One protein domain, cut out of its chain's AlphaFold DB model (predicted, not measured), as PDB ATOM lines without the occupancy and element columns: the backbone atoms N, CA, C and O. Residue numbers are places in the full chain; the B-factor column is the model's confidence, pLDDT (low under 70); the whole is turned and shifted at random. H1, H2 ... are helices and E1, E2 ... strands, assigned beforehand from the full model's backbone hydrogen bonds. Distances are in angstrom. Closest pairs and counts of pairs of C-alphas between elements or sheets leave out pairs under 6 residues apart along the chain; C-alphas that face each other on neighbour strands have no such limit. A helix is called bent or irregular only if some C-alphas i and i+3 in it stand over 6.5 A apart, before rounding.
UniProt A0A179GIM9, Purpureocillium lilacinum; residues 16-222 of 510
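What this domain is: This is residues 16 to 222 of the 510 residues of a protein of Purpureocillium lilacinum (UniProt A0A179GIM9). A strongly twisted sheet of five parallel strands makes the core, sandwiched between helices: H1 and H2 cover one face, H4 and H5 the other, and the sheet curls round H1. The long, kinked H1 runs on past the sheet toward one end of the long axis, and H3 lies near the opposite end, off the sheet. The printed part has 207 residues with five named helices and six named strands, in the order E1 H1 E2 E3 H2 E4 H3 H4 E5 H5 E6, and its class is mixed, helices and strands. Across the sheet the order is E4, E2, E1, E5, E6; E3 pairs with no named strand. The whole is compact, with a radius of gyration of the C-alphas of 17.8 A, yet elongated in outline, spanning 58 by 38 by 29 A.

Where its parts are: Find C-alpha 16 at (23.809, -43.429, -41.244), where E1 begins; it ends at residue 19. H1, residues 28 to 58, is the longest helix, 40.7 A from C-alpha 28 to C-alpha 58 at (26.920, -15.995, -42.273). It has a kink of 54 degrees near residue 35 and is irregular there, with C-alphas 34 and 37 standing 7.4 A apart. Next come E2, residues 69 to 76 and 21.7 A long, and the short E3, residues 90 to 92. H2, residues 93 to 114, spans 31.7 A, and E4, residues 129 to 136, spans 22.7 A. Then look for H3 at residues 143 to 152, 14.5 A long, H4 at 169 to 175, 10.0 A, and E5 at 182 to 186, 12.6 A. H5, residues 188 to 203, is 22.4 A long, and E6, residues 213 to 217 and 13.5 A long, ends at C-alpha 217 at (19.094, -43.641, -26.930).

How they stand to each other: Begin with the sheet, whose edge strands are E4 and E6. Between E1 and E2 look at N 17 and O 71, 2.8 A apart and within hydrogen-bond range; between E4 and E2, at N 72 and O 131, 2.8 A; between E1 and E5, at N 183 and O 16, 2.7 A; and between E5 and E6, at N 186 and O 216, 2.7 A. E1, H1, E2 and E5, H5, E6 are strand-helix-strand units, two parallel neighbour strands with a helix between, each with a right-handed crossover. E4, H3 H4, E5 is a split unit, with E2 and E1 between its strands in the sheet, also right-handed. The sheet has three layers with its helices: H1 and H2 on one face, H4 and H5 on the opposite face. H1 and H2 touch at a steep tilt of 49 degrees, the closest C-alphas being those of Ser 40 and Ile 110, 6.1 A. H2 lies over E4 and E2 at a height over the sheet of 9.7 A. H4 and H5 touch, with the C-alphas of Ala 173 and Ala 201 4.7 A apart; H5 does so with residues 197 to 201 alone. H3 is not on the sheet; it only just touches H5, with 3 pairs of C-alphas within 8 A, the closest those of Ala 143 and Leu 200, 5.8 A. In H2, H3, H4 and H5 every O i to N i+4 pair is within hydrogen-bond range; in H1, 25 of 27 are.

The domain as a whole: The two C-alphas farthest apart are those of Ser 59 and Met 152, 58.4 A. The printed part runs from 16 to 222 with no cut. The links E2 to E3, H2 to E4 and H3 to H4 are long. Mean pLDDT of the printed part is 90.1; look for values under 70 at residues 59 to 60, 121 to 123 and 155 to 157.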
ATOM      1  N   LEU A  16      24.581 -42.188 -41.269       98.06
ATOM      2  CA  LEU A  16      23.809 -43.429 -41.244       98.06
ATOM      3  C   LEU A  16      23.190 -43.618 -39.860       98.06
ATOM      4  O   LEU A  16      23.889 -43.474 -38.867       98.06
ATOM      5  N   LEU A  17      21.920 -44.001 -39.787       98.62
ATOM      6  CA  LEU A  17      21.292 -44.572 -38.597       98.62
ATOM      7  C   LEU A  17      20.870 -46.009 -38.909       98.62
ATOM      8  O   LEU A  17      20.009 -46.227 -39.759       98.62
ATOM      9  N   LEU A  18      21.472 -46.974 -38.216       98.56
ATOM     10  CA  LEU A  18      21.101 -48.387 -38.281       98.56
ATOM     11  C   LEU A  18      19.975 -48.662 -37.282       98.56
ATOM     12  O   LEU A  18      20.181 -48.554 -36.072       98.56
ATOM     13  N   LEU A  19      18.797 -49.036 -37.778       98.25
ATOM     14  CA  LEU A  19      17.672 -49.468 -36.956       98.25
ATOM     15  C   LEU A  19      17.515 -50.998 -37.028       98.25
ATOM     16  O   LEU A  19      17.457 -51.549 -38.131       98.25
ATOM     17  N   PRO A  20      17.436 -51.692 -35.872       96.81
ATOM     18  CA  PRO A  20      17.168 -53.130 -35.817       96.81
ATOM     19  C   PRO A  20      15.766 -53.438 -36.337       96.81
ATOM     20  O   PRO A  20      14.972 -52.521 -36.532       96.81
ATOM     21  N   SER A  21      15.443 -54.717 -36.527       94.75
ATOM     22  CA  SER A  21      14.131 -55.131 -37.035       94.75
ATOM     23  C   SER A  21      12.963 -54.554 -36.244       94.75
ATOM     24  O   SER A  21      13.061 -54.441 -35.019       94.75
ATOM     25  N   PRO A  22      11.869 -54.179 -36.933       92.75
ATOM     26  CA  PRO A  22      10.725 -53.586 -36.270       92.75
ATOM     27  C   PRO A  22      10.076 -54.586 -35.304       92.75
ATOM     28  O   PRO A  22      10.149 -55.800 -35.536       92.75
ATOM     29  N   PRO A  23       9.413 -54.083 -34.249       89.69
ATOM     30  CA  PRO A  23       8.530 -54.874 -33.400       89.69
ATOM     31  C   PRO A  23       7.537 -55.716 -34.208       89.69
ATOM     32  O   PRO A  23       7.162 -55.352 -35.326       89.69
ATOM     33  N   ARG A  24       7.072 -56.826 -33.627       86.94
ATOM     34  CA  ARG A  24       6.019 -57.672 -34.211       86.94
ATOM     35  C   ARG A  24       4.790 -57.701 -33.290       86.94
ATOM     36  O   ARG A  24       4.953 -58.133 -32.147       86.94
ATOM     37  N   PRO A  25       3.595 -57.297 -33.767       86.06
ATOM     38  CA  PRO A  25       3.328 -56.678 -35.072       86.06
ATOM     39  C   PRO A  25       3.962 -55.280 -35.194       86.06
ATOM     40  O   PRO A  25       4.139 -54.577 -34.199       86.06
ATOM     41  N   ALA A  26       4.276 -54.853 -36.421       86.81
ATOM     42  CA  ALA A  26       4.878 -53.544 -36.699       86.81
ATOM     43  C   ALA A  26       3.827 -52.416 -36.690       86.81
ATOM     44  O   ALA A  26       3.757 -51.614 -37.625       86.81
ATOM     45  N   SER A  27       2.967 -52.387 -35.666       88.56
ATOM     46  CA  SER A  27       1.904 -51.388 -35.513       88.56
ATOM     47  C   SER A  27       2.484 -49.980 -35.351       88.56
ATOM     48  O   SER A  27       3.645 -49.805 -34.970       88.56
ATOM     49  N   ARG A  28       1.673 -48.948 -35.611       87.31
ATOM     50  CA  ARG A  28       2.088 -47.543 -35.457       87.31
ATOM     51  C   ARG A  28       2.614 -47.249 -34.047       87.31
ATOM     52  O   ARG A  28       3.668 -46.630 -33.903       87.31
ATOM     53  N   ALA A  29       1.913 -47.731 -33.020       88.44
ATOM     54  CA  ALA A  29       2.309 -47.563 -31.623       88.44
ATOM     55  C   ALA A  29       3.627 -48.286 -31.310       88.44
ATOM     56  O   ALA A  29       4.522 -47.694 -30.706       88.44
ATOM     57  N   ALA A  30       3.783 -49.529 -31.779       91.12
ATOM     58  CA  ALA A  30       4.997 -50.306 -31.553       91.12
ATOM     59  C   ALA A  30       6.212 -49.685 -32.266       91.12
ATOM     60  O   ALA A  30       7.269 -49.520 -31.658       91.12
ATOM     61  N   LEU A  31       6.056 -49.257 -33.523       92.50
ATOM     62  CA  LEU A  31       7.105 -48.552 -34.268       92.50
ATOM     63  C   LEU A  31       7.489 -47.229 -33.605       92.50
ATOM     64  O   LEU A  31       8.679 -46.931 -33.484       92.50
ATOM     65  N   ARG A  32       6.510 -46.445 -33.136       94.00
ATOM     66  CA  ARG A  32       6.789 -45.210 -32.391       94.00
ATOM     67  C   ARG A  32       7.565 -45.518 -31.109       94.00
ATOM     68  O   ARG A  32       8.580 -44.877 -30.868       94.00
ATOM     69  N   ALA A  33       7.153 -46.519 -30.333       93.62
ATOM     70  CA  ALA A  33       7.851 -46.919 -29.111       93.62
ATOM     71  C   ALA A  33       9.306 -47.356 -29.373       93.62
ATOM     72  O   ALA A  33      10.204 -46.990 -28.612       93.62
ATOM     73  N   ALA A  34       9.550 -48.082 -30.468       94.81
ATOM     74  CA  ALA A  34      10.874 -48.595 -30.815       94.81
ATOM     75  C   ALA A  34      11.803 -47.535 -31.417       94.81
ATOM     76  O   ALA A  34      13.000 -47.518 -31.116       94.81
ATOM     77  N   TYR A  35      11.276 -46.657 -32.275       97.19
ATOM     78  CA  TYR A  35      12.103 -45.806 -33.131       97.19
ATOM     79  C   TYR A  35      11.993 -44.307 -32.866       97.19
ATOM     80  O   TYR A  35      12.877 -43.579 -33.317       97.19
ATOM     81  N   HIS A  36      10.990 -43.818 -32.125       96.44
ATOM     82  CA  HIS A  36      10.852 -42.375 -31.867       96.44
ATOM     83  C   HIS A  36      12.104 -41.797 -31.212       96.44
ATOM     84  O   HIS A  36      12.672 -40.830 -31.712       96.44
ATOM     85  N   LEU A  37      12.594 -42.445 -30.156       97.00
ATOM     86  CA  LEU A  37      13.736 -41.958 -29.394       97.00
ATOM     87  C   LEU A  37      15.059 -41.928 -30.191       97.00
ATOM     88  O   LEU A  37      15.707 -40.874 -30.190       97.00
ATOM     89  N   PRO A  38      15.481 -42.999 -30.904       97.94
ATOM     90  CA  PRO A  38      16.688 -42.932 -31.727       97.94
ATOM     91  C   PRO A  38      16.546 -41.947 -32.896       97.94
ATOM     92  O   PRO A  38      17.487 -41.200 -33.159       97.94
ATOM     93  N   LEU A  39      15.382 -41.882 -33.556       98.12
ATOM     94  CA  LEU A  39      15.145 -40.934 -34.652       98.12
ATOM     95  C   LEU A  39      15.181 -39.482 -34.165       98.12
ATOM     96  O   LEU A  39      15.918 -38.680 -34.731       98.12
ATOM     97  N   SER A  40      14.452 -39.151 -33.096       97.75
ATOM     98  CA  SER A  40      14.446 -37.812 -32.490       97.75
ATOM     99  C   SER A  40      15.856 -37.393 -32.077       97.75
ATOM    100  O   SER A  40      16.304 -36.307 -32.448       97.75
ATOM    101  N   THR A  41      16.611 -38.284 -31.425       98.19
ATOM    102  CA  THR A  41      17.985 -37.994 -30.986       98.19
ATOM    103  C   THR A  41      18.897 -37.644 -32.166       98.19
ATOM    104  O   THR A  41      19.661 -36.684 -32.092       98.19
ATOM    105  N   VAL A  42      18.831 -38.404 -33.264       98.44
ATOM    106  CA  VAL A  42      19.697 -38.168 -34.430       98.44
ATOM    107  C   VAL A  42      19.243 -36.950 -35.235       98.44
ATOM    108  O   VAL A  42      20.079 -36.127 -35.604       98.44
ATOM    109  N   LEU A  43      17.940 -36.806 -35.488       97.56
ATOM    110  CA  LEU A  43      17.389 -35.693 -36.266       97.56
ATOM    111  C   LEU A  43      17.654 -34.346 -35.590       97.56
ATOM    112  O   LEU A  43      18.150 -33.429 -36.240       97.56
ATOM    113  N   THR A  44      17.389 -34.236 -34.285       97.69
ATOM    114  CA  THR A  44      17.656 -33.003 -33.522       97.69
ATOM    115  C   THR A  44      19.143 -32.665 -33.508       97.69
ATOM    116  O   THR A  44      19.511 -31.541 -33.839       97.69
ATOM    117  N   ARG A  45      20.011 -33.656 -33.259       97.69
ATOM    118  CA  ARG A  45      21.464 -33.469 -33.313       97.69
ATOM    119  C   ARG A  45      21.934 -32.932 -34.666       97.69
ATOM    120  O   ARG A  45      22.700 -31.975 -34.700       97.69
ATOM    121  N   LEU A  46      21.505 -33.542 -35.773       96.44
ATOM    122  CA  LEU A  46      21.913 -33.102 -37.112       96.44
ATOM    123  C   LEU A  46      21.358 -31.714 -37.454       96.44
ATOM    124  O   LEU A  46      22.074 -30.908 -38.046       96.44
ATOM    125  N   SER A  47      20.125 -31.418 -37.038       95.94
ATOM    126  CA  SER A  47      19.529 -30.083 -37.157       95.94
ATOM    127  C   SER A  47      20.377 -29.039 -36.424       95.94
ATOM    128  O   SER A  47      20.713 -28.004 -36.992       95.94
ATOM    129  N   ASP A  48      20.761 -29.305 -35.177       96.31
ATOM    130  CA  ASP A  48      21.507 -28.343 -34.364       96.31
ATOM    131  C   ASP A  48      22.940 -28.143 -34.880       96.31
ATOM    132  O   ASP A  48      23.413 -27.007 -34.961       96.31
ATOM    133  N   GLU A  49      23.603 -29.219 -35.326       94.75
ATOM    134  CA  GLU A  49      24.888 -29.140 -36.034       94.75
ATOM    135  C   GLU A  49      24.778 -28.257 -37.294       94.75
ATOM    136  O   GLU A  49      25.652 -27.423 -37.545       94.75
ATOM    137  N   HIS A  50      23.696 -28.400 -38.069       93.25
ATOM    138  CA  HIS A  50      23.464 -27.612 -39.279       93.25
ATOM    139  C   HIS A  50      23.183 -26.134 -38.964       93.25
ATOM    140  O   HIS A  50      23.806 -25.261 -39.566       93.25
ATOM    141  N   LYS A  51      22.337 -25.828 -37.968       93.19
ATOM    142  CA  LYS A  51      22.078 -24.444 -37.513       93.19
ATOM    143  C   LYS A  51      23.363 -23.731 -37.098       93.19
ATOM    144  O   LYS A  51      23.572 -22.567 -37.451       93.19
ATOM    145  N   LEU A  52      24.230 -24.433 -36.368       92.62
ATOM    146  CA  LEU A  52      25.514 -23.895 -35.933       92.62
ATOM    147  C   LEU A  52      26.435 -23.611 -37.129       92.62
ATOM    148  O   LEU A  52      27.051 -22.547 -37.183       92.62
ATOM    149  N   ALA A  53      26.486 -24.524 -38.102       90.19
ATOM    150  CA  ALA A  53      27.276 -24.359 -39.319       90.19
ATOM    151  C   ALA A  53      26.761 -23.216 -40.218       90.19
ATOM    152  O   ALA A  53      27.557 -22.460 -40.771       90.19
ATOM    153  N   CYS A  54      25.443 -23.026 -40.337       89.25
ATOM    154  CA  CYS A  54      24.871 -21.882 -41.055       89.25
ATOM    155  C   CYS A  54      25.223 -20.554 -40.371       89.25
ATOM    156  O   CYS A  54      25.613 -19.594 -41.034       89.25
ATOM    157  N   SER A  55      25.136 -20.512 -39.037       87.88
ATOM    158  CA  SER A  55      25.444 -19.310 -38.253       87.88
ATOM    159  C   SER A  55      26.912 -18.887 -38.403       87.88
ATOM    160  O   SER A  55      27.208 -17.700 -38.532       87.88
ATOM    161  N   SER A  56      27.846 -19.842 -38.462       83.94
ATOM    162  CA  SER A  56      29.267 -19.549 -38.703       83.94
ATOM    163  C   SER A  56      29.592 -19.203 -40.165       83.94
ATOM    164  O   SER A  56      30.550 -18.474 -40.423       83.94
ATOM    165  N   ALA A  57      28.798 -19.662 -41.135       81.50
ATOM    166  CA  ALA A  57      28.950 -19.271 -42.539       81.50
ATOM    167  C   ALA A  57      28.501 -17.820 -42.786       81.50
ATOM    168  O   ALA A  57      29.177 -17.072 -43.496       81.50
ATOM    169  N   THR A  58      27.416 -17.378 -42.133       72.06
ATOM    170  CA  THR A  58      26.920 -15.995 -42.273       72.06
ATOM    171  C   THR A  58      27.918 -14.931 -41.815       72.06
ATOM    172  O   THR A  58      27.909 -13.824 -42.347       72.06
ATOM    173  N   SER A  59      28.826 -15.255 -40.890       67.50
ATOM    174  CA  SER A  59      29.870 -14.327 -40.436       67.50
ATOM    175  C   SER A  59      31.096 -14.267 -41.355       67.50
ATOM    176  O   SER A  59      31.917 -13.365 -41.208       67.50
ATOM    177  N   THR A  60      31.236 -15.197 -42.307       68.81
ATOM    178  CA  THR A  60      32.452 -15.376 -43.122       68.81
ATOM    179  C   THR A  60      32.235 -15.161 -44.623       68.81
ATOM    180  O   THR A  60      33.136 -15.437 -45.414       68.81
ATOM    181  N   SER A  61      31.067 -14.656 -45.049       71.19
ATOM    182  CA  SER A  61      30.667 -14.498 -46.467       71.19
ATOM    183  C   SER A  61      30.764 -15.783 -47.314       71.19
ATOM    184  O   SER A  61      30.780 -15.728 -48.542       71.19
ATOM    185  N   SER A  62      30.829 -16.946 -46.660       71.81
ATOM    186  CA  SER A  62      30.878 -18.251 -47.318       71.81
ATOM    187  C   SER A  62      29.467 -18.718 -47.699       71.81
ATOM    188  O   SER A  62      28.506 -18.352 -47.016       71.81
ATOM    189  N   PRO A  63      29.312 -19.533 -48.762       78.50
ATOM    190  CA  PRO A  63      28.025 -20.146 -49.077       78.50
ATOM    191  C   PRO A  63      27.521 -20.972 -47.887       78.50
ATOM    192  O   PRO A  63      28.315 -21.583 -47.167       78.50
ATOM    193  N   LEU A  64      26.200 -20.977 -47.677       79.88
ATOM    194  CA  LEU A  64      25.589 -21.778 -46.619       79.88
ATOM    195  C   LEU A  64      25.933 -23.264 -46.822       79.88
ATOM    196  O   LEU A  64      25.943 -23.741 -47.962       79.88
ATOM    197  N   PRO A  65      26.240 -23.999 -45.741       86.31
ATOM    198  CA  PRO A  65      26.486 -25.429 -45.839       86.31
ATOM    199  C   PRO A  65      25.223 -26.148 -46.336       86.31
ATOM    200  O   PRO A  65      24.115 -25.731 -45.998       86.31
ATOM    201  N   PRO A  66      25.359 -27.236 -47.113       87.06
ATOM    202  CA  PRO A  66      24.207 -28.020 -47.535       87.06
ATOM    203  C   PRO A  66      23.567 -28.740 -46.341       87.06
ATOM    204  O   PRO A  66      24.263 -29.154 -45.406       87.06
ATOM    205  N   ALA A  67      22.253 -28.964 -46.418       89.00
ATOM    206  CA  ALA A  67      21.525 -29.723 -45.409       89.00
ATOM    207  C   ALA A  67      22.114 -31.144 -45.240       89.00
ATOM    208  O   ALA A  67      22.381 -31.829 -46.235       89.00
ATOM    209  N   PRO A  68      22.315 -31.626 -43.999       92.81
ATOM    210  CA  PRO A  68      22.812 -32.971 -43.749       92.81
ATOM    211  C   PRO A  68      21.828 -34.032 -44.249       92.81
ATOM    212  O   PRO A  68      20.633 -33.987 -43.956       92.81
ATOM    213  N   VAL A  69      22.365 -35.041 -44.935       93.19
ATOM    214  CA  VAL A  69      21.619 -36.237 -45.344       93.19
ATOM    215  C   VAL A  69      21.737 -37.305 -44.257       93.19
ATOM    216  O   VAL A  69      22.842 -37.649 -43.831       93.19
ATOM    217  N   LEU A  70      20.598 -37.851 -43.832       95.88
ATOM    218  CA  LEU A  70      20.504 -38.984 -42.916       95.88
ATOM    219  C   LEU A  70      19.903 -40.191 -43.642       95.88
ATOM    220  O   LEU A  70      18.703 -40.229 -43.902       95.88
ATOM    221  N   ALA A  71      20.723 -41.205 -43.913       96.69
ATOM    222  CA  ALA A  71      20.242 -42.514 -44.333       96.69
ATOM    223  C   ALA A  71      19.783 -43.309 -43.101       96.69
ATOM    224  O   ALA A  71      20.580 -43.608 -42.215       96.69
ATOM    225  N   VAL A  72      18.502 -43.660 -43.037       98.19
ATOM    226  CA  VAL A  72      17.911 -44.500 -41.990       98.19
ATOM    227  C   VAL A  72      17.778 -45.916 -42.543       98.19
ATOM    228  O   VAL A  72      16.814 -46.226 -43.244       98.19
ATOM    229  N   ALA A  73      18.762 -46.765 -42.262       98.19
ATOM    230  CA  ALA A  73      18.785 -48.151 -42.711       98.19
ATOM    231  C   ALA A  73      18.017 -49.037 -41.725       98.19
ATOM    232  O   ALA A  73      18.451 -49.219 -40.587       98.19
ATOM    233  N   VAL A  74      16.885 -49.590 -42.158       98.25
ATOM    234  CA  VAL A  74      16.027 -50.448 -41.331       98.25
ATOM    235  C   VAL A  74      16.235 -51.904 -41.724       98.25
ATOM    236  O   VAL A  74      15.860 -52.324 -42.819       98.25
ATOM    237  N   ALA A  75      16.842 -52.670 -40.821       97.56
ATOM    238  CA  ALA A  75      17.158 -54.079 -41.015       97.56
ATOM    239  C   ALA A  75      15.913 -54.951 -40.809       97.56
ATOM    240  O   ALA A  75      15.480 -55.133 -39.676       97.56
ATOM    241  N   SER A  76      15.321 -55.512 -41.859       95.25
ATOM    242  CA  SER A  76      14.071 -56.281 -41.760       95.25
ATOM    243  C   SER A  76      14.037 -57.414 -42.795       95.25
ATOM    244  O   SER A  76      14.590 -57.233 -43.879       95.25
ATOM    245  N   PRO A  77      13.410 -58.579 -42.525       93.56
ATOM    246  CA  PRO A  77      13.314 -59.688 -43.479       93.56
ATOM    247  C   PRO A  77      12.235 -59.414 -44.542       93.56
ATOM    248  O   PRO A  77      11.174 -60.050 -44.562       93.56
ATOM    249  N   VAL A  78      12.502 -58.424 -45.391       93.75
ATOM    250  CA  VAL A  78      11.582 -57.868 -46.397       93.75
ATOM    251  C   VAL A  78      11.604 -58.631 -47.718       93.75
ATOM    252  O   VAL A  78      10.693 -58.470 -48.526       93.75
ATOM    253  N   LEU A  79      12.602 -59.489 -47.943       94.19
ATOM    254  CA  LEU A  79      12.675 -60.320 -49.139       94.19
ATOM    255  C   LEU A  79      12.193 -61.752 -48.876       94.19
ATOM    256  O   LEU A  79      12.615 -62.420 -47.929       94.19
ATOM    257  N   ALA A  80      11.347 -62.247 -49.775       92.88
ATOM    258  CA  ALA A  80      10.952 -63.645 -49.876       92.88
ATOM    259  C   ALA A  80      11.850 -64.409 -50.868       92.88
ATOM    260  O   ALA A  80      12.677 -63.831 -51.579       92.88
ATOM    261  N   GLY A  81      11.696 -65.734 -50.895       89.19
ATOM    262  CA  GLY A  81      12.469 -66.627 -51.756       89.19
ATOM    263  C   GLY A  81      13.850 -67.003 -51.193       89.19
ATOM    264  O   GLY A  81      14.349 -66.370 -50.256       89.19
ATOM    265  N   PRO A  82      14.476 -68.054 -51.746       86.06
ATOM    266  CA  PRO A  82      15.729 -68.612 -51.237       86.06
ATOM    267  C   PRO A  82      16.900 -67.636 -51.401       86.06
ATOM    268  O   PRO A  82      17.182 -67.176 -52.505       86.06
ATOM    269  N   ALA A  83      17.630 -67.365 -50.315       83.44
ATOM    270  CA  ALA A  83      18.790 -66.466 -50.326       83.44
ATOM    271  C   ALA A  83      19.916 -66.936 -51.269       83.44
ATOM    272  O   ALA A  83      20.561 -66.116 -51.919       83.44
ATOM    273  N   ALA A  84      20.091 -68.251 -51.425       82.88
ATOM    274  CA  ALA A  84      21.023 -68.843 -52.382       82.88
ATOM    275  C   ALA A  84      20.610 -68.647 -53.858       82.88
ATOM    276  O   ALA A  84      21.427 -68.859 -54.748       82.88
ATOM    277  N   ALA A  85      19.369 -68.228 -54.144       85.19
ATOM    278  CA  ALA A  85      18.876 -68.005 -55.505       85.19
ATOM    279  C   ALA A  85      18.477 -66.524 -55.706       85.19
ATOM    280  O   ALA A  85      17.290 -66.186 -55.720       85.19
ATOM    281  N   PRO A  86      19.450 -65.612 -55.906       82.25
ATOM    282  CA  PRO A  86      19.223 -64.162 -55.940       82.25
ATOM    283  C   PRO A  86      18.276 -63.695 -57.057       82.25
ATOM    284  O   PRO A  86      17.650 -62.647 -56.921       82.25
ATOM    285  N   LYS A  87      18.132 -64.486 -58.132       85.94
ATOM    286  CA  LYS A  87      17.177 -64.272 -59.239       85.94
ATOM    287  C   LYS A  87      15.729 -64.629 -58.897       85.94
ATOM    288  O   LYS A  87      14.836 -64.343 -59.683       85.94
ATOM    289  N   ARG A  88      15.493 -65.333 -57.789       87.75
ATOM    290  CA  ARG A  88      14.158 -65.754 -57.326       87.75
ATOM    291  C   ARG A  88      13.723 -64.991 -56.075       87.75
ATOM    292  O   ARG A  88      12.785 -65.405 -55.405       87.75
ATOM    293  N   ARG A  89      14.432 -63.911 -55.740       92.38
ATOM    294  CA  ARG A  89      14.088 -63.036 -54.621       92.38
ATOM    295  C   ARG A  89      12.966 -62.097 -55.055       92.38
ATOM    296  O   ARG A  89      12.966 -61.604 -56.180       92.38
ATOM    297  N   SER A  90      12.035 -61.854 -54.152       94.75
ATOM    298  CA  SER A  90      10.881 -60.974 -54.355       94.75
ATOM    299  C   SER A  90      10.656 -60.139 -53.104       94.75
ATOM    300  O   SER A  90      11.049 -60.539 -52.005       94.75
ATOM    301  N   VAL A  91      10.064 -58.957 -53.258       95.75
ATOM    302  CA  VAL A  91       9.744 -58.087 -52.120       95.75
ATOM    303  C   VAL A  91       8.421 -58.547 -51.514       95.75
ATOM    304  O   VAL A  91       7.452 -58.739 -52.239       95.75
ATOM    305  N   ARG A  92       8.372 -58.714 -50.188       95.25
ATOM    306  CA  ARG A  92       7.117 -58.901 -49.443       95.25
ATOM    307  C   ARG A  92       6.381 -57.571 -49.410       95.25
ATOM    308  O   ARG A  92       6.751 -56.697 -48.625       95.25
ATOM    309  N   TRP A  93       5.444 -57.390 -50.326       93.69
ATOM    310  CA  TRP A  93       4.945 -56.080 -50.704       93.69
ATOM    311  C   TRP A  93       4.201 -55.388 -49.570       93.69
ATOM    312  O   TRP A  93       4.664 -54.337 -49.121       93.69
ATOM    313  N   SER A  94       3.124 -55.982 -49.054       91.50
ATOM    314  CA  SER A  94       2.270 -55.344 -48.050       91.50
ATOM    315  C   SER A  94       3.034 -54.977 -46.763       91.50
ATOM    316  O   SER A  94       3.022 -53.798 -46.388       91.50
ATOM    317  N   PRO A  95       3.825 -55.873 -46.125       91.94
ATOM    318  CA  PRO A  95       4.650 -55.511 -44.977       91.94
ATOM    319  C   PRO A  95       5.688 -54.433 -45.283       91.94
ATOM    320  O   PRO A  95       5.948 -53.587 -44.429       91.94
ATOM    321  N   SER A  96       6.305 -54.457 -46.470       94.12
ATOM    322  CA  SER A  96       7.359 -53.496 -46.821       94.12
ATOM    323  C   SER A  96       6.788 -52.107 -47.081       94.12
ATOM    324  O   SER A  96       7.320 -51.130 -46.555       94.12
ATOM    325  N   GLN A  97       5.694 -52.014 -47.840       92.81
ATOM    326  CA  GLN A  97       5.007 -50.755 -48.118       92.81
ATOM    327  C   GLN A  97       4.414 -50.166 -46.831       92.81
ATOM    328  O   GLN A  97       4.653 -48.990 -46.546       92.81
ATOM    329  N   THR A  98       3.762 -50.983 -45.997       91.62
ATOM    330  CA  THR A  98       3.204 -50.548 -44.704       91.62
ATOM    331  C   THR A  98       4.295 -50.034 -43.766       91.62
ATOM    332  O   THR A  98       4.164 -48.963 -43.164       91.62
ATOM    333  N   LEU A  99       5.404 -50.772 -43.642       93.56
ATOM    334  CA  LEU A  99       6.543 -50.356 -42.824       93.56
ATOM    335  C   LEU A  99       7.121 -49.030 -43.327       93.56
ATOM    336  O   LEU A  99       7.385 -48.131 -42.528       93.56
ATOM    337  N   LEU A 100       7.293 -48.893 -44.643       94.00
ATOM    338  CA  LEU A 100       7.834 -47.690 -45.258       94.00
ATOM    339  C   LEU A 100       6.940 -46.472 -45.008       94.00
ATOM    340  O   LEU A 100       7.443 -45.423 -44.599       94.00
ATOM    341  N   ALA A 101       5.625 -46.625 -45.189       91.81
ATOM    342  CA  ALA A 101       4.644 -45.584 -44.912       91.81
ATOM    343  C   ALA A 101       4.730 -45.129 -43.451       91.81
ATOM    344  O   ALA A 101       4.999 -43.955 -43.195       91.81
ATOM    345  N   ARG A 102       4.631 -46.068 -42.498       91.69
ATOM    346  CA  ARG A 102       4.677 -45.779 -41.052       91.69
ATOM    347  C   ARG A 102       5.986 -45.111 -40.620       91.69
ATOM    348  O   ARG A 102       5.974 -44.217 -39.773       91.69
ATOM    349  N   LEU A 103       7.119 -45.501 -41.206       94.56
ATOM    350  CA  LEU A 103       8.417 -44.886 -40.919       94.56
ATOM    351  C   LEU A 103       8.513 -43.451 -41.454       94.56
ATOM    352  O   LEU A 103       8.957 -42.569 -40.719       94.56
ATOM    353  N   TYR A 104       8.078 -43.186 -42.693       94.06
ATOM    354  CA  TYR A 104       8.029 -41.810 -43.205       94.06
ATOM    355  C   TYR A 104       7.042 -40.951 -42.402       94.06
ATOM    356  O   TYR A 104       7.354 -39.787 -42.141       94.06
ATOM    357  N   THR A 105       5.918 -41.514 -41.931       91.00
ATOM    358  CA  THR A 105       5.002 -40.819 -41.004       91.00
ATOM    359  C   THR A 105       5.719 -40.431 -39.720       91.00
ATOM    360  O   THR A 105       5.601 -39.299 -39.255       91.00
ATOM    361  N   LEU A 106       6.461 -41.371 -39.129       92.75
ATOM    362  CA  LEU A 106       7.147 -41.161 -37.861       92.75
ATOM    363  C   LEU A 106       8.240 -40.097 -37.993       92.75
ATOM    364  O   LEU A 106       8.318 -39.202 -37.155       92.75
ATOM    365  N   VAL A 107       9.039 -40.149 -39.063       93.75
ATOM    366  CA  VAL A 107      10.048 -39.120 -39.362       93.75
ATOM    367  C   VAL A 107       9.387 -37.751 -39.523       93.75
ATOM    368  O   VAL A 107       9.824 -36.794 -38.889       93.75
ATOM    369  N   ALA A 108       8.306 -37.657 -40.302       90.62
ATOM    370  CA  ALA A 108       7.563 -36.412 -40.475       90.62
ATOM    371  C   ALA A 108       7.005 -35.866 -39.148       90.62
ATOM    372  O   ALA A 108       7.150 -34.676 -38.870       90.62
ATOM    373  N   SER A 109       6.420 -36.732 -38.311       89.25
ATOM    374  CA  SER A 109       5.918 -36.386 -36.973       89.25
ATOM    375  C   SER A 109       7.027 -35.808 -36.099       89.25
ATOM    376  O   SER A 109       6.863 -34.731 -35.539       89.25
ATOM    377  N   ILE A 110       8.177 -36.481 -36.019       92.31
ATOM    378  CA  ILE A 110       9.314 -36.048 -35.195       92.31
ATOM    379  C   ILE A 110       9.873 -34.717 -35.698       92.31
ATOM    380  O   ILE A 110      10.117 -33.801 -34.916       92.31
ATOM    381  N   CYS A 111      10.047 -34.571 -37.009       92.00
ATOM    382  CA  CYS A 111      10.504 -33.315 -37.585       92.00
ATOM    383  C   CYS A 111       9.523 -32.169 -37.294       92.00
ATOM    384  O   CYS A 111       9.948 -31.083 -36.909       92.00
ATOM    385  N   ALA A 112       8.214 -32.419 -37.373       86.75
ATOM    386  CA  ALA A 112       7.189 -31.446 -37.011       86.75
ATOM    387  C   ALA A 112       7.155 -31.114 -35.506       86.75
ATOM    388  O   ALA A 112       6.879 -29.964 -35.161       86.75
ATOM    389  N   GLU A 113       7.418 -32.089 -34.626       89.31
ATOM    390  CA  GLU A 113       7.541 -31.915 -33.167       89.31
ATOM    391  C   GLU A 113       8.724 -30.999 -32.809       89.31
ATOM    392  O   GLU A 113       8.625 -30.193 -31.884       89.31
ATOM    393  N   HIS A 114       9.825 -31.085 -33.562       91.06
ATOM    394  CA  HIS A 114      11.071 -30.362 -33.286       91.06
ATOM    395  C   HIS A 114      11.336 -29.150 -34.196       91.06
ATOM    396  O   HIS A 114      12.382 -28.512 -34.067       91.06
ATOM    397  N   GLY A 115      10.417 -28.815 -35.108       89.12
ATOM    398  CA  GLY A 115      10.587 -27.697 -36.045       89.12
ATOM    399  C   GLY A 115      11.747 -27.899 -37.027       89.12
ATOM    400  O   GLY A 115      12.502 -26.968 -37.292       89.12
ATOM    401  N   ILE A 116      11.916 -29.124 -37.525       90.75
ATOM    402  CA  ILE A 116      12.949 -29.513 -38.490       90.75
ATOM    403  C   ILE A 116      12.315 -29.551 -39.882       90.75
ATOM    404  O   ILE A 116      11.374 -30.312 -40.114       90.75
ATOM    405  N   ALA A 117      12.835 -28.757 -40.816       86.81
ATOM    406  CA  ALA A 117      12.443 -28.837 -42.219       86.81
ATOM    407  C   ALA A 117      12.957 -30.145 -42.854       86.81
ATOM    408  O   ALA A 117      14.034 -30.639 -42.504       86.81
ATOM    409  N   THR A 118      12.162 -30.730 -43.755       80.38
ATOM    410  CA  THR A 118      12.400 -32.079 -44.322       80.38
ATOM    411  C   THR A 118      12.450 -32.114 -45.846       80.38
ATOM    412  O   THR A 118      12.678 -33.186 -46.428       80.38
ATOM    413  N   ASP A 119      12.219 -30.968 -46.488       74.81
ATOM    414  CA  ASP A 119      12.334 -30.806 -47.927       74.81
ATOM    415  C   ASP A 119      13.793 -30.925 -48.364       74.81
ATOM    416  O   ASP A 119      14.722 -30.402 -47.741       74.81
ATOM    417  N   LEU A 120      14.000 -31.671 -49.448       72.81
ATOM    418  CA  LEU A 120      15.310 -31.781 -50.066       72.81
ATOM    419  C   LEU A 120      15.775 -30.402 -50.553       72.81
ATOM    420  O   LEU A 120      15.011 -29.690 -51.203       72.81
ATOM    421  N   ALA A 121      17.044 -30.075 -50.282       60.59
ATOM    422  CA  ALA A 121      17.653 -28.790 -50.626       60.59
ATOM    423  C   ALA A 121      16.939 -27.574 -50.001       60.59
ATOM    424  O   ALA A 121      16.946 -26.489 -50.574       60.59
ATOM    425  N   GLY A 122      16.324 -27.748 -48.823       63.16
ATOM    426  CA  GLY A 122      15.899 -26.622 -48.002       63.16
ATOM    427  C   GLY A 122      17.106 -25.782 -47.572       63.16
ATOM    428  O   GLY A 122      18.039 -26.298 -46.954       63.16
ATOM    429  N   ASP A 123      17.072 -24.488 -47.888       69.50
ATOM    430  CA  ASP A 123      18.108 -23.516 -47.500       69.50
ATOM    431  C   ASP A 123      17.963 -23.061 -46.036       69.50
ATOM    432  O   ASP A 123      18.754 -22.258 -45.530       69.50
ATOM    433  N   ASP A 124      16.930 -23.551 -45.347       81.56
ATOM    434  CA  ASP A 124      16.616 -23.146 -43.989       81.56
ATOM    435  C   ASP A 124      17.592 -23.784 -42.982       81.56
ATOM    436  O   ASP A 124      17.792 -25.011 -42.980       81.56
ATOM    437  N   PRO A 125      18.192 -22.983 -42.079       87.00
ATOM    438  CA  PRO A 125      19.057 -23.499 -41.028       87.00
ATOM    439  C   PRO A 125      18.362 -24.570 -40.184       87.00
ATOM    440  O   PRO A 125      17.300 -24.345 -39.602       87.00
ATOM    441  N   GLY A 126      18.994 -25.736 -40.070       90.19
ATOM    442  CA  GLY A 126      18.452 -26.873 -39.320       90.19
ATOM    443  C   GLY A 126      17.635 -27.869 -40.132       90.19
ATOM    444  O   GLY A 126      17.184 -28.858 -39.564       90.19
ATOM    445  N   THR A 127      17.491 -27.666 -41.444       91.31
ATOM    446  CA  THR A 127      16.954 -28.691 -42.356       91.31
ATOM    447  C   THR A 127      17.745 -29.993 -42.224       91.31
ATOM    448  O   THR A 127      18.974 -29.949 -42.142       91.31
ATOM    449  N   VAL A 128      17.059 -31.141 -42.213       93.25
ATOM    450  CA  VAL A 128      17.680 -32.476 -42.253       93.25
ATOM    451  C   VAL A 128      16.978 -33.328 -43.303       93.25
ATOM    452  O   VAL A 128      15.776 -33.581 -43.225       93.25
ATOM    453  N   ASP A 129      17.744 -33.837 -44.262       92.94
ATOM    454  CA  ASP A 129      17.224 -34.699 -45.313       92.94
ATOM    455  C   ASP A 129      17.280 -36.174 -44.893       92.94
ATOM    456  O   ASP A 129      18.249 -36.894 -45.142       92.94
ATOM    457  N   ALA A 130      16.218 -36.628 -44.228       94.31
ATOM    458  CA  ALA A 130      16.058 -38.026 -43.848       94.31
ATOM    459  C   ALA A 130      15.552 -38.887 -45.021       94.31
ATOM    460  O   ALA A 130      14.553 -38.561 -45.677       94.31
ATOM    461  N   ARG A 131      16.227 -40.020 -45.251       95.06
ATOM    462  CA  ARG A 131      15.947 -40.993 -46.315       95.06
ATOM    463  C   ARG A 131      15.939 -42.402 -45.730       95.06
ATOM    464  O   ARG A 131      16.944 -42.844 -45.186       95.06
ATOM    465  N   ILE A 132      14.818 -43.109 -45.834       96.62
ATOM    466  CA  ILE A 132      14.721 -44.498 -45.369       96.62
ATOM    467  C   ILE A 132      15.326 -45.422 -46.423       96.62
ATOM    468  O   ILE A 132      15.118 -45.208 -47.614       96.62
ATOM    469  N   VAL A 133      16.037 -46.455 -45.977       96.06
ATOM    470  CA  VAL A 133      16.538 -47.560 -46.800       96.06
ATOM    471  C   VAL A 133      16.144 -48.862 -46.114       96.06
ATOM    472  O   VAL A 133      16.531 -49.103 -44.971       96.06
ATOM    473  N   LEU A 134      15.359 -49.703 -46.785       97.25
ATOM    474  CA  LEU A 134      15.096 -51.054 -46.292       97.25
ATOM    475  C   LEU A 134      16.313 -51.932 -46.598       97.25
ATOM    476  O   LEU A 134      16.844 -51.885 -47.706       97.25
ATOM    477  N   VAL A 135      16.757 -52.718 -45.619       97.06
ATOM    478  CA  VAL A 135      17.901 -53.628 -45.760       97.06
ATOM    479  C   VAL A 135      17.458 -55.030 -45.364       97.06
ATOM    480  O   VAL A 135      17.019 -55.232 -44.229       97.06
ATOM    481  N   ASP A 136      17.578 -56.000 -46.276       96.25
ATOM    482  CA  ASP A 136      17.201 -57.384 -45.980       96.25
ATOM    483  C   ASP A 136      18.165 -57.999 -44.968       96.25
ATOM    484  O   ASP A 136      19.342 -58.284 -45.236       96.25
ATOM    485  N   HIS A 137      17.647 -58.187 -43.766       95.69
ATOM    486  CA  HIS A 137      18.379 -58.778 -42.668       95.69
ATOM    487  C   HIS A 137      17.405 -59.365 -41.662       95.69
ATOM    488  O   HIS A 137      16.390 -58.766 -41.311       95.69
ATOM    489  N   GLU A 138      17.754 -60.540 -41.166       93.25
ATOM    490  CA  GLU A 138      17.058 -61.175 -40.065       93.25
ATOM    491  C   GLU A 138      17.983 -61.178 -38.859       93.25
ATOM    492  O   GLU A 138      19.154 -61.553 -38.971       93.25
ATOM    493  N   ARG A 139      17.447 -60.750 -37.712       91.31
ATOM    494  CA  ARG A 139      18.193 -60.709 -36.456       91.31
ATOM    495  C   ARG A 139      18.843 -62.070 -36.190       91.31
ATOM    496  O   ARG A 139      18.203 -63.108 -36.310       91.31
ATOM    497  N   GLY A 140      20.121 -62.047 -35.823       90.12
ATOM    498  CA  GLY A 140      20.915 -63.248 -35.568       90.12
ATOM    499  C   GLY A 140      21.711 -63.756 -36.774       90.12
ATOM    500  O   GLY A 140      22.644 -64.536 -36.575       90.12
ATOM    501  N   ARG A 141      21.441 -63.287 -38.006       92.94
ATOM    502  CA  ARG A 141      22.318 -63.579 -39.154       92.94
ATOM    503  C   ARG A 141      23.682 -62.920 -38.944       92.94
ATOM    504  O   ARG A 141      23.788 -61.706 -38.796       92.94
ATOM    505  N   LYS A 142      24.739 -63.729 -38.956       91.06
ATOM    506  CA  LYS A 142      26.135 -63.277 -38.832       91.06
ATOM    507  C   LYS A 142      26.779 -63.126 -40.209       91.06
ATOM    508  O   LYS A 142      26.254 -63.643 -41.194       91.06
ATOM    509  N   ALA A 143      27.948 -62.487 -40.283       89.06
ATOM    510  CA  ALA A 143      28.693 -62.344 -41.537       89.06
ATOM    511  C   ALA A 143      28.979 -63.692 -42.227       89.06
ATOM    512  O   ALA A 143      28.894 -63.791 -43.450       89.06
ATOM    513  N   SER A 144      29.224 -64.752 -41.447       90.50
ATOM    514  CA  SER A 144      29.432 -66.113 -41.959       90.50
ATOM    515  C   SER A 144      28.252 -66.635 -42.782       90.50
ATOM    516  O   SER A 144      28.471 -67.306 -43.783       90.50
ATOM    517  N   TRP A 145      27.017 -66.293 -42.398       92.56
ATOM    518  CA  TRP A 145      25.821 -66.702 -43.134       92.56
ATOM    519  C   TRP A 145      25.805 -66.077 -44.531       92.56
ATOM    520  O   TRP A 145      25.583 -66.774 -45.515       92.56
ATOM    521  N   TYR A 146      26.107 -64.779 -44.640       90.12
ATOM    522  CA  TYR A 146      26.170 -64.084 -45.931       90.12
ATOM    523  C   TYR A 146      27.276 -64.640 -46.829       90.12
ATOM    524  O   TYR A 146      27.065 -64.823 -48.028       90.12
ATOM    525  N   LEU A 147      28.436 -64.945 -46.243       86.38
ATOM    526  CA  LEU A 147      29.557 -65.531 -46.971       86.38
ATOM    527  C   LEU A 147      29.212 -66.926 -47.515       86.38
ATOM    528  O   LEU A 147      29.511 -67.220 -48.669       86.38
ATOM    529  N   GLU A 148      28.530 -67.749 -46.718       88.75
ATOM    530  CA  GLU A 148      28.034 -69.059 -47.142       88.75
ATOM    531  C   GLU A 148      27.044 -68.934 -48.312       88.75
ATOM    532  O   GLU A 148      27.181 -69.646 -49.309       88.75
ATOM    533  N   GLN A 149      26.103 -67.981 -48.251       87.88
ATOM    534  CA  GLN A 149      25.173 -67.740 -49.362       87.88
ATOM    535  C   GLN A 149      25.903 -67.312 -50.643       87.88
ATOM    536  O   GLN A 149      25.575 -67.797 -51.725       87.88
ATOM    537  N   ALA A 150      26.902 -66.429 -50.543       83.00
ATOM    538  CA  ALA A 150      27.694 -65.995 -51.695       83.00
ATOM    539  C   ALA A 150      28.505 -67.150 -52.312       83.00
ATOM    540  O   ALA A 150      28.558 -67.288 -53.537       83.00
ATOM    541  N   GLN A 151      29.065 -68.028 -51.475       83.25
ATOM    542  CA  GLN A 151      29.793 -69.215 -51.921       83.25
ATOM    543  C   GLN A 151      28.877 -70.215 -52.639       83.25
ATOM    544  O   GLN A 151      29.250 -70.734 -53.691       83.25
ATOM    545  N   MET A 152      27.661 -70.449 -52.128       83.44
ATOM    546  CA  MET A 152      26.664 -71.299 -52.797       83.44
ATOM    547  C   MET A 152      26.256 -70.760 -54.176       83.44
ATOM    548  O   MET A 152      25.900 -71.535 -55.060       83.44
ATOM    549  N   GLN A 153      26.338 -69.445 -54.379       78.19
ATOM    550  CA  GLN A 153      26.071 -68.797 -55.665       78.19
ATOM    551  C   GLN A 153      27.256 -68.875 -56.643       78.19
ATOM    552  O   GLN A 153      27.141 -68.390 -57.767       78.19
ATOM    553  N   GLY A 154      28.400 -69.441 -56.234       72.56
ATOM    554  CA  GLY A 154      29.612 -69.497 -57.056       72.56
ATOM    555  C   GLY A 154      30.203 -68.119 -57.367       72.56
ATOM    556  O   GLY A 154      30.899 -67.962 -58.369       72.56
ATOM    557  N   ARG A 155      29.899 -67.104 -56.545       68.81
ATOM    558  CA  ARG A 155      30.363 -65.728 -56.749       68.81
ATOM    559  C   ARG A 155      31.642 -65.467 -55.958       68.81
ATOM    560  O   ARG A 155      31.746 -65.823 -54.793       68.81
ATOM    561  N   ASP A 156      32.583 -64.765 -56.588       63.81
ATOM    562  CA  ASP A 156      33.842 -64.316 -55.961       63.81
ATOM    563  C   ASP A 156      33.633 -63.091 -55.038       63.81
ATOM    564  O   ASP A 156      34.486 -62.697 -54.241       63.81
ATOM    565  N   ARG A 157      32.457 -62.458 -55.126       68.00
ATOM    566  CA  ARG A 157      32.087 -61.298 -54.308       68.00
ATOM    567  C   ARG A 157      31.629 -61.739 -52.919       68.00
ATOM    568  O   ARG A 157      30.802 -62.631 -52.785       68.00
ATOM    569  N   ARG A 158      32.075 -61.020 -51.882       71.94
ATOM    570  CA  ARG A 158      31.632 -61.198 -50.480       71.94
ATOM    571  C   ARG A 158      30.226 -60.639 -50.187       71.94
ATOM    572  O   ARG A 158      29.826 -60.565 -49.031       71.94
ATOM    573  N   TYR A 159      29.496 -60.230 -51.221       75.00
ATOM    574  CA  TYR A 159      28.123 -59.731 -51.164       75.00
ATOM    575  C   TYR A 159      27.349 -60.193 -52.406       75.00
ATOM    576  O   TYR A 159      27.958 -60.536 -53.424       75.00
ATOM    577  N   SER A 160      26.014 -60.195 -52.337       72.50
ATOM    578  CA  SER A 160      25.152 -60.709 -53.405       72.50
ATOM    579  C   SER A 160      24.185 -59.647 -53.915       72.50
ATOM    580  O   SER A 160      23.289 -59.199 -53.205       72.50
ATOM    581  N   LEU A 161      24.319 -59.290 -55.193       81.44
ATOM    582  CA  LEU A 161      23.278 -58.532 -55.876       81.44
ATOM    583  C   LEU A 161      22.058 -59.440 -56.100       81.44
ATOM    584  O   LEU A 161      22.202 -60.613 -56.464       81.44
ATOM    585  N   THR A 162      20.867 -58.885 -55.891       85.81
ATOM    586  CA  THR A 162      19.565 -59.534 -56.097       85.81
ATOM    587  C   THR A 162      18.827 -58.894 -57.270       85.81
ATOM    588  O   THR A 162      19.128 -57.767 -57.669       85.81
ATOM    589  N   CYS A 163      17.803 -59.578 -57.789       90.50
ATOM    590  CA  CYS A 163      16.909 -59.013 -58.806       90.50
ATOM    591  C   CYS A 163      15.901 -57.984 -58.250       90.50
ATOM    592  O   CYS A 163      14.894 -57.698 -58.892       90.50
ATOM    593  N   THR A 164      16.151 -57.444 -57.056       94.06
ATOM    594  CA  THR A 164      15.309 -56.463 -56.358       94.06
ATOM    595  C   THR A 164      16.137 -55.230 -56.016       94.06
ATOM    596  O   THR A 164      17.365 -55.285 -55.960       94.06
ATOM    597  N   THR A 165      15.493 -54.097 -55.746       93.88
ATOM    598  CA  THR A 165      16.181 -52.864 -55.315       93.88
ATOM    599  C   THR A 165      16.585 -52.864 -53.842       93.88
ATOM    600  O   THR A 165      17.419 -52.058 -53.443       93.88
ATOM    601  N   VAL A 166      16.091 -53.803 -53.039       94.81
ATOM    602  CA  VAL A 166      16.461 -53.925 -51.625       94.81
ATOM    603  C   VAL A 166      17.798 -54.663 -51.486       94.81
ATOM    604  O   VAL A 166      17.863 -55.844 -51.841       94.81
ATOM    605  N   PRO A 167      18.860 -54.026 -50.960       93.38
ATOM    606  CA  PRO A 167      20.105 -54.718 -50.655       93.38
ATOM    607  C   PRO A 167      19.950 -55.590 -49.403       93.38
ATOM    608  O   PRO A 167      19.239 -55.232 -48.463       93.38
ATOM    609  N   ASP A 168      20.669 -56.707 -49.350       94.00
ATOM    610  CA  ASP A 168      20.910 -57.393 -48.083       94.00
ATOM    611  C   ASP A 168      21.978 -56.657 -47.248       94.00
ATOM    612  O   ASP A 168      22.643 -55.736 -47.738       94.00
ATOM    613  N   LEU A 169      22.147 -57.025 -45.972       95.38
ATOM    614  CA  LEU A 169      23.099 -56.325 -45.093       95.38
ATOM    615  C   LEU A 169      24.541 -56.354 -45.622       95.38
ATOM    616  O   LEU A 169      25.251 -55.359 -45.487       95.38
ATOM    617  N   ALA A 170      24.972 -57.462 -46.234       93.88
ATOM    618  CA  ALA A 170      26.317 -57.590 -46.795       93.88
ATOM    619  C   ALA A 170      26.527 -56.635 -47.975       93.88
ATOM    620  O   ALA A 170      27.521 -55.911 -48.018       93.88
ATOM    621  N   THR A 171      25.562 -56.579 -48.891       92.12
ATOM    622  CA  THR A 171      25.568 -55.660 -50.033       92.12
ATOM    623  C   THR A 171      25.526 -54.223 -49.552       92.12
ATOM    624  O   THR A 171      26.382 -53.440 -49.940       92.12
ATOM    625  N   PHE A 172      24.616 -53.880 -48.637       94.25
ATOM    626  CA  PHE A 172      24.525 -52.532 -48.078       94.25
ATOM    627  C   PHE A 172      25.841 -52.089 -47.418       94.25
ATOM    628  O   PHE A 172      26.328 -50.987 -47.678       94.25
ATOM    629  N   ALA A 173      26.455 -52.962 -46.612       94.12
ATOM    630  CA  ALA A 173      27.737 -52.695 -45.967       94.12
ATOM    631  C   ALA A 173      28.879 -52.526 -46.980       94.12
ATOM    632  O   ALA A 173      29.742 -51.673 -46.781       94.12
ATOM    633  N   ALA A 174      28.875 -53.293 -48.073       90.25
ATOM    634  CA  ALA A 174      29.886 -53.220 -49.120       90.25
ATOM    635  C   ALA A 174      29.716 -51.995 -50.035       90.25
ATOM    636  O   ALA A 174      30.705 -51.353 -50.385       90.25
ATOM    637  N   THR A 175      28.485 -51.625 -50.401       86.69
ATOM    638  CA  THR A 175      28.233 -50.691 -51.512       86.69
ATOM    639  C   THR A 175      27.782 -49.291 -51.097       86.69
ATOM    640  O   THR A 175      27.849 -48.393 -51.926       86.69
ATOM    641  N   THR A 176      27.355 -49.058 -49.850       87.25
ATOM    642  CA  THR A 176      26.713 -47.780 -49.464       87.25
ATOM    643  C   THR A 176      27.560 -46.950 -48.495       87.25
ATOM    644  O   THR A 176      27.944 -47.449 -47.442       87.25
ATOM    645  N   GLY A 177      27.887 -45.698 -48.829       81.69
ATOM    646  CA  GLY A 177      28.752 -44.770 -48.067       81.69
ATOM    647  C   GLY A 177      29.953 -44.281 -48.904       81.69
ATOM    648  O   GLY A 177      29.996 -44.583 -50.093       81.69
ATOM    649  N   PRO A 178      30.944 -43.556 -48.340       89.75
ATOM    650  CA  PRO A 178      31.324 -43.461 -46.925       89.75
ATOM    651  C   PRO A 178      30.399 -42.595 -46.056       89.75
ATOM    652  O   PRO A 178      29.680 -41.734 -46.549       89.75
ATOM    653  N   TRP A 179      30.450 -42.818 -44.739       93.44
ATOM    654  CA  TRP A 179      29.586 -42.155 -43.754       93.44
ATOM    655  C   TRP A 179      30.358 -41.139 -42.908       93.44
ATOM    656  O   TRP A 179      31.452 -41.437 -42.431       93.44
ATOM    657  N   LYS A 180      29.769 -39.969 -42.637       95.44
ATOM    658  CA  LYS A 180      30.260 -39.021 -41.621       95.44
ATOM    659  C   LYS A 180      30.175 -39.646 -40.228       95.44
ATOM    660  O   LYS A 180      31.143 -39.631 -39.470       95.44
ATOM    661  N   THR A 181      29.010 -40.196 -39.900       97.56
ATOM    662  CA  THR A 181      28.698 -40.797 -38.599       97.56
ATOM    663  C   THR A 181      27.763 -41.986 -38.799       97.56
ATOM    664  O   THR A 181      26.880 -41.936 -39.651       97.56
ATOM    665  N   VAL A 182      27.972 -43.049 -38.028       98.25
ATOM    666  CA  VAL A 182      27.142 -44.251 -37.965       98.25
ATOM    667  C   VAL A 182      26.497 -44.298 -36.584       98.25
ATOM    668  O   VAL A 182      27.139 -44.619 -35.584       98.25
ATOM    669  N   PHE A 183      25.222 -43.941 -36.535       98.69
ATOM    670  CA  PHE A 183      24.379 -44.013 -35.359       98.69
ATOM    671  C   PHE A 183      23.752 -45.401 -35.226       98.69
ATOM    672  O   PHE A 183      23.357 -46.015 -36.220       98.69
ATOM    673  N   HIS A 184      23.600 -45.872 -33.994       98.44
ATOM    674  CA  HIS A 184      22.813 -47.063 -33.682       98.44
ATOM    675  C   HIS A 184      22.131 -46.903 -32.313       98.44
ATOM    676  O   HIS A 184      22.685 -46.240 -31.431       98.44
ATOM    677  N   PRO A 185      20.939 -47.480 -32.093       97.75
ATOM    678  CA  PRO A 185      20.285 -47.420 -30.794       97.75
ATOM    679  C   PRO A 185      21.073 -48.204 -29.738       97.75
ATOM    680  O   PRO A 185      21.645 -49.263 -30.006       97.75
ATOM    681  N   SER A 186      21.077 -47.682 -28.517       95.12
ATOM    682  CA  SER A 186      21.633 -48.312 -27.332       95.12
ATOM    683  C   SER A 186      20.670 -49.402 -26.873       95.12
ATOM    684  O   SER A 186      19.593 -49.114 -26.352       95.12
ATOM    685  N   GLY A 187      21.045 -50.652 -27.096       93.44
ATOM    686  CA  GLY A 187      20.246 -51.822 -26.751       93.44
ATOM    687  C   GLY A 187      20.786 -53.040 -27.480       93.44
ATOM    688  O   GLY A 187      21.448 -52.894 -28.507       93.44
ATOM    689  N   GLU A 188      20.520 -54.230 -26.954       93.94
ATOM    690  CA  GLU A 188      21.034 -55.491 -27.502       93.94
ATOM    691  C   GLU A 188      20.791 -55.625 -29.023       93.94
ATOM    692  O   GLU A 188      21.778 -55.785 -29.743       93.94
ATOM    693  N   PRO A 189      19.572 -55.407 -29.570       93.62
ATOM    694  CA  PRO A 189      19.358 -55.502 -31.018       93.62
ATOM    695  C   PRO A 189      20.155 -54.472 -31.834       93.62
ATOM    696  O   PRO A 189      20.567 -54.748 -32.958       93.62
ATOM    697  N   GLY A 190      20.372 -53.273 -31.282       95.81
ATOM    698  CA  GLY A 190      21.156 -52.225 -31.937       95.81
ATOM    699  C   GLY A 190      22.647 -52.554 -31.980       95.81
ATOM    700  O   GLY A 190      23.284 -52.371 -33.017       95.81
ATOM    701  N   TYR A 191      23.190 -53.080 -30.877       96.44
ATOM    702  CA  TYR A 191      24.585 -53.524 -30.794       96.44
ATOM    703  C   TYR A 191      24.864 -54.741 -31.683       96.44
ATOM    704  O   TYR A 191      25.896 -54.786 -32.347       96.44
ATOM    705  N   GLU A 192      23.938 -55.697 -31.747       95.94
ATOM    706  CA  GLU A 192      24.043 -56.838 -32.660       95.94
ATOM    707  C   GLU A 192      24.097 -56.397 -34.123       95.94
ATOM    708  O   GLU A 192      24.971 -56.838 -34.871       95.94
ATOM    709  N   LEU A 193      23.192 -55.497 -34.529       97.44
ATOM    710  CA  LEU A 193      23.129 -55.029 -35.909       97.44
ATOM    711  C   LEU A 193      24.380 -54.237 -36.301       97.44
ATOM    712  O   LEU A 193      24.937 -54.480 -37.373       97.44
ATOM    713  N   VAL A 194      24.840 -53.302 -35.459       97.44
ATOM    714  CA  VAL A 194      26.050 -52.526 -35.774       97.44
ATOM    715  C   VAL A 194      27.286 -53.427 -35.812       97.44
ATOM    716  O   VAL A 194      28.114 -53.257 -36.700       97.44
ATOM    717  N   ALA A 195      27.390 -54.434 -34.937       96.50
ATOM    718  CA  ALA A 195      28.483 -55.402 -34.984       96.50
ATOM    719  C   ALA A 195      28.475 -56.208 -36.294       96.50
ATOM    720  O   ALA A 195      29.506 -56.294 -36.961       96.50
ATOM    721  N   ALA A 196      27.313 -56.731 -36.704       96.31
ATOM    722  CA  ALA A 196      27.170 -57.450 -37.971       96.31
ATOM    723  C   ALA A 196      27.507 -56.561 -39.181       96.31
ATOM    724  O   ALA A 196      28.229 -56.985 -40.083       96.31
ATOM    725  N   TYR A 197      27.030 -55.313 -39.183       96.56
ATOM    726  CA  TYR A 197      27.340 -54.331 -40.222       96.56
ATOM    727  C   TYR A 197      28.846 -54.040 -40.312       96.56
ATOM    728  O   TYR A 197      29.400 -54.026 -41.410       96.56
ATOM    729  N   LEU A 198      29.522 -53.819 -39.180       95.75
ATOM    730  CA  LEU A 198      30.953 -53.502 -39.148       95.75
ATOM    731  C   LEU A 198      31.820 -54.679 -39.600       95.75
ATOM    732  O   LEU A 198      32.795 -54.463 -40.321       95.75
ATOM    733  N   ASP A 199      31.457 -55.905 -39.221       94.69
ATOM    734  CA  ASP A 199      32.141 -57.126 -39.659       94.69
ATOM    735  C   ASP A 199      32.046 -57.288 -41.187       94.69
ATOM    736  O   ASP A 199      33.054 -57.431 -41.880       94.69
ATOM    737  N   LEU A 200      30.842 -57.114 -41.745       94.25
ATOM    738  CA  LEU A 200      30.598 -57.153 -43.192       94.25
ATOM    739  C   LEU A 200      31.292 -56.009 -43.953       94.25
ATOM    740  O   LEU A 200      31.864 -56.234 -45.025       94.25
ATOM    741  N   ALA A 201      31.275 -54.789 -43.408       92.75
ATOM    742  CA  ALA A 201      31.935 -53.631 -44.009       92.75
ATOM    743  C   ALA A 201      33.458 -53.827 -44.050       92.75
ATOM    744  O   ALA A 201      34.075 -53.676 -45.108       92.75
ATOM    745  N   THR A 202      34.051 -54.247 -42.928       91.06
ATOM    746  CA  THR A 202      35.490 -54.544 -42.821       91.06
ATOM    747  C   THR A 202      35.873 -55.692 -43.749       91.06
ATOM    748  O   THR A 202      36.841 -55.594 -44.503       91.06
ATOM    749  N   GLY A 203      35.062 -56.754 -43.771       87.88
ATOM    750  CA  GLY A 203      35.222 -57.888 -44.675       87.88
ATOM    751  C   GLY A 203      35.162 -57.505 -46.156       87.88
ATOM    752  O   GLY A 203      35.768 -58.188 -46.977       87.88
ATOM    753  N   SER A 204      34.505 -56.399 -46.503       86.19
ATOM    754  CA  SER A 204      34.412 -55.872 -47.872       86.19
ATOM    755  C   SER A 204      35.497 -54.836 -48.204       86.19
ATOM    756  O   SER A 204      35.437 -54.198 -49.253       86.19
ATOM    757  N   GLY A 205      36.494 -54.654 -47.329       87.25
ATOM    758  CA  GLY A 205      37.603 -53.715 -47.531       87.25
ATOM    759  C   GLY A 205      37.281 -52.267 -47.157       87.25
ATOM    760  O   GLY A 205      38.021 -51.361 -47.537       87.25
ATOM    761  N   ARG A 206      36.188 -52.024 -46.424       87.12
ATOM    762  CA  ARG A 206      35.803 -50.683 -45.974       87.12
ATOM    763  C   ARG A 206      36.214 -50.443 -44.535       87.12
ATOM    764  O   ARG A 206      35.980 -51.270 -43.663       87.12
ATOM    765  N   THR A 207      36.734 -49.252 -44.280       87.75
ATOM    766  CA  THR A 207      37.146 -48.836 -42.940       87.75
ATOM    767  C   THR A 207      36.100 -47.909 -42.335       87.75
ATOM    768  O   THR A 207      35.842 -46.831 -42.869       87.75
ATOM    769  N   VAL A 208      35.526 -48.309 -41.198       90.19
ATOM    770  CA  VAL A 208      34.710 -47.442 -40.338       90.19
ATOM    771  C   VAL A 208      35.490 -47.206 -39.052       90.19
ATOM    772  O   VAL A 208      35.833 -48.143 -38.337       90.19
ATOM    773  N   LEU A 209      35.827 -45.951 -38.773       92.69
ATOM    774  CA  LEU A 209      36.617 -45.578 -37.607       92.69
ATOM    775  C   LEU A 209      35.748 -45.589 -36.350       92.69
ATOM    776  O   LEU A 209      34.605 -45.142 -36.383       92.69
ATOM    777  N   GLN A 210      36.331 -45.961 -35.208       93.56
ATOM    778  CA  GLN A 210      35.625 -45.958 -33.920       93.56
ATOM    779  C   GLN A 210      34.976 -44.601 -33.603       93.56
ATOM    780  O   GLN A 210      33.851 -44.548 -33.123       93.56
ATOM    781  N   LYS A 211      35.649 -43.492 -33.942       95.75
ATOM    782  CA  LYS A 211      35.128 -42.126 -33.751       95.75
ATOM    783  C   LYS A 211      33.881 -41.800 -34.585       95.75
ATOM    784  O   LYS A 211      33.228 -40.799 -34.317       95.75
ATOM    785  N   GLN A 212      33.596 -42.585 -35.625       96.19
ATOM    786  CA  GLN A 212      32.403 -42.422 -36.455       96.19
ATOM    787  C   GLN A 212      31.203 -43.160 -35.860       96.19
ATOM    788  O   GLN A 212      30.087 -42.880 -36.277       96.19
ATOM    789  N   ILE A 213      31.401 -44.080 -34.913       97.62
ATOM    790  CA  ILE A 213      30.334 -44.909 -34.349       97.62
ATOM    791  C   ILE A 213      29.775 -44.221 -33.106       97.62
ATOM    792  O   ILE A 213      30.513 -43.896 -32.177       97.62
ATOM    793  N   VAL A 214      28.463 -43.995 -33.088       98.38
ATOM    794  CA  VAL A 214      27.784 -43.287 -32.002       98.38
ATOM    795  C   VAL A 214      26.543 -44.057 -31.566       98.38
ATOM    796  O   VAL A 214      25.571 -44.171 -32.314       98.38
ATOM    797  N   ALA A 215      26.537 -44.517 -30.317       98.00
ATOM    798  CA  ALA A 215      25.326 -45.026 -29.690       98.00
ATOM    799  C   ALA A 215      24.374 -43.862 -29.362       98.00
ATOM    800  O   ALA A 215      24.783 -42.852 -28.787       98.00
ATOM    801  N   VAL A 216      23.096 -44.008 -29.707       97.81
ATOM    802  CA  VAL A 216      22.014 -43.077 -29.345       97.81
ATOM    803  C   VAL A 216      20.995 -43.779 -28.467       97.81
ATOM    804  O   VAL A 216      20.985 -45.000 -28.395       97.81
ATOM    805  N   LYS A 217      20.116 -43.038 -27.793       93.12
ATOM    806  CA  LYS A 217      19.094 -43.641 -26.930       93.12
ATOM    807  C   LYS A 217      18.209 -44.623 -27.719       93.12
ATOM    808  O   LYS A 217      17.662 -44.264 -28.760       93.12
ATOM    809  N   GLY A 218      18.087 -45.855 -27.227       87.94
ATOM    810  CA  GLY A 218      17.219 -46.891 -27.798       87.94
ATOM    811  C   GLY A 218      15.768 -46.773 -27.325       87.94
ATOM    812  O   GLY A 218      15.521 -46.339 -26.203       87.94
ATOM    813  N   GLY A 219      14.815 -47.141 -28.184       85.62
ATOM    814  CA  GLY A 219      13.400 -47.247 -27.819       85.62
ATOM    815  C   GLY A 219      13.019 -48.627 -27.272       85.62
ATOM    816  O   GLY A 219      13.856 -49.524 -27.150       85.62
ATOM    817  N   LEU A 220      11.735 -48.796 -26.960       83.50
ATOM    818  CA  LEU A 220      11.166 -50.057 -26.484       83.50
ATOM    819  C   LEU A 220      10.750 -50.925 -27.675       83.50
ATOM    820  O   LEU A 220       9.952 -50.498 -28.503       83.50
ATOM    821  N   SER A 221      11.265 -52.150 -27.746       78.88
ATOM    822  CA  SER A 221      10.918 -53.108 -28.797       78.88
ATOM    823  C   SER A 221      10.368 -54.383 -28.177       78.88
ATOM    824  O   SER A 221      11.040 -55.015 -27.366       78.88
ATOM    825  N   PHE A 222       9.170 -54.782 -28.603       74.69
ATOM    826  CA  PHE A 222       8.526 -56.025 -28.194       74.69
ATOM    827  C   PHE A 222       8.199 -56.857 -29.435       74.69
ATOM    828  O   PHE A 222       7.767 -56.330 -30.458       74.69
TER     829      PHE A 222